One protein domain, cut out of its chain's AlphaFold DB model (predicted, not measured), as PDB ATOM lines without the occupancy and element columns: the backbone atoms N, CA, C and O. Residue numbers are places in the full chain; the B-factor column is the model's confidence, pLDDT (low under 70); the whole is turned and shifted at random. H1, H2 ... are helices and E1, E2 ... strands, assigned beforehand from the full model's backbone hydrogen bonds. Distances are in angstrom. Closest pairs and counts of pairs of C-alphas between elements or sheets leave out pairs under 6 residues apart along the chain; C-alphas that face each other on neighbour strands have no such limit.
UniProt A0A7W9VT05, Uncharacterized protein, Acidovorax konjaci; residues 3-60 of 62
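AT A GLANCE: This is residues 3 to 60 of the 62 residues of an uncharacterized protein of Acidovorax konjaci (UniProt A0A7W9VT05). Two layers, a small antiparallel sheet E1 - E2 - E3 with helix H2 over one face, make the body; residues 21 to 35, with short helix H1, stick out as an arm. The 58 printed residues have two named helices and three named strands, ordered E1 E2 H1 E3 H2, class mixed. The whole is loose, radius of gyration of the C-alphas 12.9 A, and flat, spanning 35 by 30 by 12 A.

HOW THE PARTS SIT: E1, residues 3 to 9, and E2, residues 13 to 19, form an antiparallel hairpin; N 6 and O 15 are within hydrogen-bond range at 3.0 A. H1, residues 22 to 27, is not on the sheet. E3, residues 40 to 42, is antiparallel to E2, N 14 and O 42 within range at 2.7 A. H2, residues 45 to 58, is on the sheet, height 9.4 A, along the strands, 13 degrees from E2 on the local plane. The closest C-alphas of E1 and H2 are Leu 3 and Val 52, 5.7 A. In H1 and H2 every O i to N i+4 pair is within range.

IN THESE COORDINATES: E1 runs 17.4 A from C-alpha 3 at (38.486, 34.751, 34.992), E2 18.9 A, H1 8.6 A, E3 6.7 A, and H2 20.0 A to C-alpha 58 at (38.385, 24.651, 39.562).

THE WHOLE: The printed part has no cut. The link H1 to E3 is long, 12 residues. Residues 20 to 37 and 60 have pLDDT under 70.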
ATOM      1  N   LEU A   3      39.531  33.789  35.366       88.62
ATOM      2  CA  LEU A   3      38.486  34.751  34.992       88.62
ATOM      3  C   LEU A   3      38.448  35.917  35.983       88.62
ATOM      4  O   LEU A   3      38.715  35.735  37.175       88.62
ATOM      5  N   TYR A   4      38.043  37.090  35.509       88.94
ATOM      6  CA  TYR A   4      37.765  38.263  36.334       88.94
ATOM      7  C   TYR A   4      36.522  39.012  35.836       88.94
ATOM      8  O   TYR A   4      36.009  38.747  34.750       88.94
ATOM      9  N   ILE A   5      36.002  39.916  36.671       89.81
ATOM     10  CA  ILE A   5      34.906  40.816  36.299       89.81
ATOM     11  C   ILE A   5      35.538  42.134  35.861       89.81
ATOM     12  O   ILE A   5      36.119  42.828  36.689       89.81
ATOM     13  N   GLU A   6      35.436  42.458  34.578       85.50
ATOM     14  CA  GLU A   6      36.077  43.638  33.986       85.50
ATOM     15  C   GLU A   6      35.296  44.926  34.273       85.50
ATOM     16  O   GLU A   6      35.874  45.983  34.505       85.50
ATOM     17  N   GLY A   7      33.965  44.840  34.320       84.12
ATOM     18  CA  GLY A   7      33.120  46.006  34.548       84.12
ATOM     19  C   GLY A   7      31.633  45.686  34.539       84.12
ATOM     20  O   GLY A   7      31.219  44.541  34.348       84.12
ATOM     21  N   HIS A   8      30.816  46.714  34.762       86.50
ATOM     22  CA  HIS A   8      29.359  46.625  34.735       86.50
ATOM     23  C   HIS A   8      28.791  47.588  33.691       86.50
ATOM     24  O   HIS A   8      28.890  48.804  33.832       86.50
ATOM     25  N   SER A   9      28.158  47.034  32.661       84.12
ATOM     26  CA  SER A   9      27.376  47.790  31.687       84.12
ATOM     27  C   SER A   9      25.908  47.786  32.096       84.12
ATOM     28  O   SER A   9      25.343  46.729  32.353       84.12
ATOM     29  N   VAL A  10      25.250  48.947  32.094       77.88
ATOM     30  CA  VAL A  10      23.810  49.047  32.408       77.88
ATOM     31  C   VAL A  10      22.953  48.256  31.408       77.88
ATOM     32  O   VAL A  10      21.906  47.735  31.777       77.88
ATOM     33  N   LYS A  11      23.406  48.121  30.153       81.25
ATOM     34  CA  LYS A  11      22.675  47.398  29.099       81.25
ATOM     35  C   LYS A  11      22.952  45.893  29.087       81.25
ATOM     36  O   LYS A  11      22.054  45.121  28.775       81.25
ATOM     37  N   MET A  12      24.180  45.479  29.404       80.75
ATOM     38  CA  MET A  12      24.628  44.083  29.239       80.75
ATOM     39  C   MET A  12      24.835  43.350  30.576       80.75
ATOM     40  O   MET A  12      24.747  42.127  30.635       80.75
ATOM     41  N   GLY A  13      25.072  44.079  31.668       89.62
ATOM     42  CA  GLY A  13      25.421  43.549  32.984       89.62
ATOM     43  C   GLY A  13      26.931  43.488  33.236       89.62
ATOM     44  O   GLY A  13      27.721  44.211  32.632       89.62
ATOM     45  N   TYR A  14      27.329  42.621  34.165       89.81
ATOM     46  CA  TYR A  14      28.712  42.358  34.557       89.81
ATOM     47  C   TYR A  14      29.444  41.558  33.478       89.81
ATOM     48  O   TYR A  14      29.054  40.426  33.189       89.81
ATOM     49  N   ALA A  15      30.501  42.139  32.919       90.19
ATOM     50  CA  ALA A  15      31.380  41.517  31.937       90.19
ATOM     51  C   ALA A  15      32.381  40.584  32.630       90.19
ATOM     52  O   ALA A  15      33.070  41.001  33.562       90.19
ATOM     53  N   ILE A  16      32.439  39.324  32.196       89.44
ATOM     54  CA  ILE A  16      33.399  38.324  32.668       89.44
ATOM     55  C   ILE A  16      34.420  38.075  31.567       89.44
ATOM     56  O   ILE A  16      34.056  37.619  30.480       89.44
ATOM     57  N   THR A  17      35.686  38.300  31.891       87.81
ATOM     58  CA  THR A  17      36.792  38.336  30.932       87.81
ATOM     59  C   THR A  17      37.927  37.426  31.430       87.81
ATOM     60  O   THR A  17      38.119  37.301  32.646       87.81
ATOM     61  N   PRO A  18      38.629  36.695  30.545       85.75
ATOM     62  CA  PRO A  18      39.766  35.871  30.928       85.75
ATOM     63  C   PRO A  18      41.002  36.735  31.168       85.75
ATOM     64  O   PRO A  18      41.294  37.650  30.407       85.75
ATOM     65  N   SER A  19      41.736  36.425  32.233       81.56
ATOM     66  CA  SER A  19      43.078  36.944  32.469       81.56
ATOM     67  C   SER A  19      44.027  36.250  31.510       81.56
ATOM     68  O   SER A  19      44.127  35.019  31.540       81.56
ATOM     69  N   LEU A  20      44.725  37.050  30.715       69.88
ATOM     70  CA  LEU A  20      45.880  36.606  29.950       69.88
ATOM     71  C   LEU A  20      47.042  36.345  30.914       69.88
ATOM     72  O   LEU A  20      47.150  36.991  31.961       69.88
ATOM     73  N   SER A  21      47.851  35.343  30.597       67.62
ATOM     74  CA  SER A  21      49.134  35.093  31.253       67.62
ATOM     75  C   SER A  21      50.208  36.057  30.740       67.62
ATOM     76  O   SER A  21      50.073  36.614  29.652       67.62
ATOM     77  N   ASP A  22      51.288  36.250  31.502       64.81
ATOM     78  CA  ASP A  22      52.392  37.137  31.098       64.81
ATOM     79  C   ASP A  22      53.055  36.673  29.783       64.81
ATOM     80  O   ASP A  22      53.469  37.495  28.964       64.81
ATOM     81  N   ASP A  23      53.072  35.360  29.526       61.78
ATOM     82  CA  ASP A  23      53.519  34.776  28.255       61.78
ATOM     83  C   ASP A  23      52.577  35.136  27.090       61.78
ATOM     84  O   ASP A  23      53.028  35.483  26.000       61.78
ATOM     85  N   GLU A  24      51.259  35.144  27.312       60.81
ATOM     86  CA  GLU A  24      50.281  35.581  26.303       60.81
ATOM     87  C   GLU A  24      50.326  37.103  26.079       60.81
ATOM     88  O   GLU A  24      50.187  37.565  24.945       60.81
ATOM     89  N   CYS A  25      50.585  37.884  27.133       59.06
ATOM     90  CA  CYS A  25      50.796  39.332  27.051       59.06
ATOM     91  C   CYS A  25      52.088  39.691  26.301       59.06
ATOM     92  O   CYS A  25      52.120  40.685  25.580       59.06
ATOM     93  N   SER A  26      53.155  38.900  26.451       58.91
ATOM     94  CA  SER A  26      54.441  39.150  25.782       58.91
ATOM     95  C   SER A  26      54.453  38.697  24.317       58.91
ATOM     96  O   SER A  26      55.142  39.308  23.499       58.91
ATOM     97  N   GLN A  27      53.645  37.694  23.953       57.56
ATOM     98  CA  GLN A  27      53.423  37.305  22.553       57.56
ATOM     99  C   GLN A  27      52.411  38.190  21.813       57.56
ATOM    100  O   GLN A  27      52.398  38.188  20.576       57.56
ATOM    101  N   GLN A  28      51.614  38.996  22.528       55.03
ATOM    102  CA  GLN A  28      50.827  40.084  21.946       55.03
ATOM    103  C   GLN A  28      51.757  41.204  21.465       55.03
ATOM    104  O   GLN A  28      51.917  42.266  22.061       55.03
ATOM    105  N   SER A  29      52.377  40.943  20.320       47.50
ATOM    106  CA  SER A  29      53.035  41.951  19.503       47.50
ATOM    107  C   SER A  29      52.055  43.115  19.320       47.50
ATOM    108  O   SER A  29      50.937  42.898  18.853       47.50
ATOM    109  N   PHE A  30      52.484  44.326  19.686       52.50
ATOM    110  CA  PHE A  30      51.772  45.619  19.751       52.50
ATOM    111  C   PHE A  30      50.789  45.983  18.607       52.50
ATOM    112  O   PHE A  30      50.138  47.022  18.671       52.50
ATOM    113  N   ALA A  31      50.687  45.184  17.544       46.50
ATOM    114  CA  ALA A  31      49.913  45.456  16.337       46.50
ATOM    115  C   ALA A  31      48.501  44.842  16.316       46.50
ATOM    116  O   ALA A  31      47.704  45.196  15.450       46.50
ATOM    117  N   ALA A  32      48.158  43.952  17.247       46.66
ATOM    118  CA  ALA A  32      46.810  43.405  17.340       46.66
ATOM    119  C   ALA A  32      46.276  43.620  18.752       46.66
ATOM    120  O   ALA A  32      46.424  42.765  19.622       46.66
ATOM    121  N   SER A  33      45.609  44.756  18.956       51.44
ATOM    122  CA  SER A  33      44.598  44.919  20.000       51.44
ATOM    123  C   SER A  33      43.489  43.894  19.749       51.44
ATOM    124  O   SER A  33      42.415  44.225  19.250       51.44
ATOM    125  N   GLN A  34      43.763  42.616  20.008       53.38
ATOM    126  CA  GLN A  34      42.730  41.612  20.143       53.38
ATOM    127  C   GLN A  34      41.922  42.073  21.344       53.38
ATOM    128  O   GLN A  34      42.348  41.919  22.485       53.38
ATOM    129  N   GLU A  35      40.806  42.745  21.063       59.25
ATOM    130  CA  GLU A  35      39.813  43.098  22.063       59.25
ATOM    131  C   GLU A  35      39.569  41.836  22.882       59.25
ATOM    132  O   GLU A  35      39.040  40.850  22.359       59.25
ATOM    133  N   VAL A  36      40.015  41.828  24.138       64.50
ATOM    134  CA  VAL A  36      39.745  40.713  25.037       64.50
ATOM    135  C   VAL A  36      38.249  40.779  25.300       64.50
ATOM    136  O   VAL A  36      37.771  41.529  26.145       64.50
ATOM    137  N   ARG A  37      37.477  40.084  24.462       69.56
ATOM    138  CA  ARG A  37      36.026  40.177  24.515       69.56
ATOM    139  C   ARG A  37      35.540  39.454  25.759       69.56
ATOM    140  O   ARG A  37      35.999  38.341  26.034       69.56
ATOM    141  N   PRO A  38      34.569  40.034  26.479       78.81
ATOM    142  CA  PRO A  38      33.942  39.342  27.583       78.81
ATOM    143  C   PRO A  38      33.386  38.010  27.091       78.81
ATOM    144  O   PRO A  38      32.577  37.956  26.163       78.81
ATOM    145  N   VAL A  39      33.805  36.926  27.733       82.62
ATOM    146  CA  VAL A  39      33.326  35.571  27.427       82.62
ATOM    147  C   VAL A  39      31.848  35.459  27.789       82.62
ATOM    148  O   VAL A  39      31.106  34.661  27.215       82.62
ATOM    149  N   ARG A  40      31.396  36.262  28.761       85.69
ATOM    150  CA  ARG A  40      29.998  36.295  29.176       85.69
ATOM    151  C   ARG A  40      29.625  37.609  29.844       85.69
ATOM    152  O   ARG A  40      30.426  38.194  30.565       85.69
ATOM    153  N   PHE A  41      28.358  37.986  29.705       89.25
ATOM    154  CA  PHE A  41      27.738  39.027  30.515       89.25
ATOM    155  C   PHE A  41      26.689  38.436  31.461       89.25
ATOM    156  O   PHE A  41      25.959  37.506  31.105       89.25
ATOM    157  N   LEU A  42      26.607  38.961  32.683       89.75
ATOM    158  CA  LEU A  42      25.610  38.565  33.677       89.75
ATOM    159  C   LEU A  42      24.983  39.792  34.325       89.75
ATOM    160  O   LEU A  42      25.685  40.576  34.937       89.75
ATOM    161  N   ALA A  43      23.660  39.924  34.305       89.50
ATOM    162  CA  ALA A  43      22.981  41.062  34.938       89.50
ATOM    163  C   ALA A  43      23.106  41.086  36.479       89.50
ATOM    164  O   ALA A  43      23.038  42.141  37.102       89.50
ATOM    165  N   ASN A  44      23.294  39.929  37.123       91.81
ATOM    166  CA  ASN A  44      23.327  39.826  38.583       91.81
ATOM    167  C   ASN A  44      24.762  39.698  39.119       91.81
ATOM    168  O   ASN A  44      25.453  38.717  38.833       91.81
ATOM    169  N   ARG A  45      25.153  40.632  39.997       88.69
ATOM    170  CA  ARG A  45      26.481  40.680  40.631       88.69
ATOM    171  C   ARG A  45      26.844  39.399  41.375       88.69
ATOM    172  O   ARG A  45      27.950  38.894  41.226       88.69
ATOM    173  N   ARG A  46      25.920  38.849  42.170       92.50
ATOM    174  CA  ARG A  46      26.169  37.638  42.974       92.50
ATOM    175  C   ARG A  46      26.434  36.431  42.080       92.50
ATOM    176  O   ARG A  46      27.309  35.629  42.385       92.50
ATOM    177  N   ARG A  47      25.717  36.329  40.955       92.00
ATOM    178  CA  ARG A  47      25.944  35.274  39.957       92.00
ATOM    179  C   ARG A  47      27.286  35.438  39.251       92.00
ATOM    180  O   ARG A  47      27.966  34.439  39.053       92.00
ATOM    181  N   ALA A  48      27.668  36.670  38.915       89.62
ATOM    182  CA  ALA A  48      28.972  36.951  38.317       89.62
ATOM    183  C   ALA A  48      30.121  36.549  39.244       89.62
ATOM    184  O   ALA A  48      31.008  35.806  38.830       89.62
ATOM    185  N   ILE A  49      30.037  36.934  40.520       92.44
ATOM    186  CA  ILE A  49      31.021  36.549  41.537       92.44
ATOM    187  C   ILE A  49      31.067  35.025  41.687       92.44
ATOM    188  O   ILE A  49      32.135  34.440  41.566       92.44
ATOM    189  N   ALA A  50      29.921  34.364  41.872       92.94
ATOM    190  CA  ALA A  50      29.873  32.911  42.031       92.94
ATOM    191  C   ALA A  50      30.475  32.155  40.833       92.94
ATOM    192  O   ALA A  50      31.167  31.155  41.030       92.94
ATOM    193  N   LEU A  51      30.241  32.628  39.602       90.31
ATOM    194  CA  LEU A  51      30.811  32.030  38.395       90.31
ATOM    195  C   LEU A  51      32.334  32.165  38.386       90.31
ATOM    196  O   LEU A  51      33.024  31.156  38.245       90.31
ATOM    197  N   VAL A  52      32.844  33.382  38.588       90.75
ATOM    198  CA  VAL A  52      34.287  33.654  38.619       90.75
ATOM    199  C   VAL A  52      34.971  32.854  39.726       90.75
ATOM    200  O   VAL A  52      35.959  32.172  39.469       90.75
ATOM    201  N   THR A  53      34.414  32.847  40.940       91.94
ATOM    202  CA  THR A  53      34.960  32.078  42.066       91.94
ATOM    203  C   THR A  53      34.971  30.580  41.780       91.94
ATOM    204  O   THR A  53      35.976  29.920  42.030       91.94
ATOM    205  N   ARG A  54      33.878  30.021  41.238       91.44
ATOM    206  CA  ARG A  54      33.801  28.585  40.928       91.44
ATOM    207  C   ARG A  54      34.790  28.189  39.837       91.44
ATOM    208  O   ARG A  54      35.425  27.146  39.962       91.44
ATOM    209  N   TRP A  55      34.911  29.005  38.792       89.44
ATOM    210  CA  TRP A  55      35.868  28.776  37.715       89.44
ATOM    211  C   TRP A  55      37.298  28.826  38.240       89.44
ATOM    212  O   TRP A  55      38.023  27.844  38.136       89.44
ATOM    213  N   ASN A  56      37.673  29.927  38.892       89.38
ATOM    214  CA  ASN A  56      39.027  30.102  39.402       89.38
ATOM    215  C   ASN A  56      39.386  29.012  40.406       89.38
ATOM    216  O   ASN A  56      40.487  28.496  40.339       89.38
ATOM    217  N   ARG A  57      38.460  28.584  41.273       87.88
ATOM    218  CA  ARG A  57      38.706  27.459  42.187       87.88
ATOM    219  C   ARG A  57      38.947  26.139  41.453       87.88
ATOM    220  O   ARG A  57      39.767  25.354  41.907       87.88
ATOM    221  N   ARG A  58      38.229  25.879  40.356       86.69
ATOM    222  CA  ARG A  58      38.385  24.651  39.562       86.69
ATOM    223  C   ARG A  58      39.728  24.595  38.829       86.69
ATOM    224  O   ARG A  58      40.276  23.513  38.696       86.69
ATOM    225  N   PHE A  59      40.223  25.739  38.368       80.62
ATOM    226  CA  PHE A  59      41.443  25.854  37.562       80.62
ATOM    227  C   PHE A  59      42.620  26.483  38.336       80.62
ATOM    228  O   PHE A  59      43.579  26.943  37.729       80.62
ATOM    229  N   ALA A  60      42.545  26.560  39.670       69.19
ATOM    230  CA  ALA A  60      43.629  27.073  40.521       69.19
ATOM    231  C   ALA A  60      44.684  26.013  40.871       69.19
ATOM    232  O   ALA A  60      45.681  26.354  41.496       69.19
TER     233      ALA A  60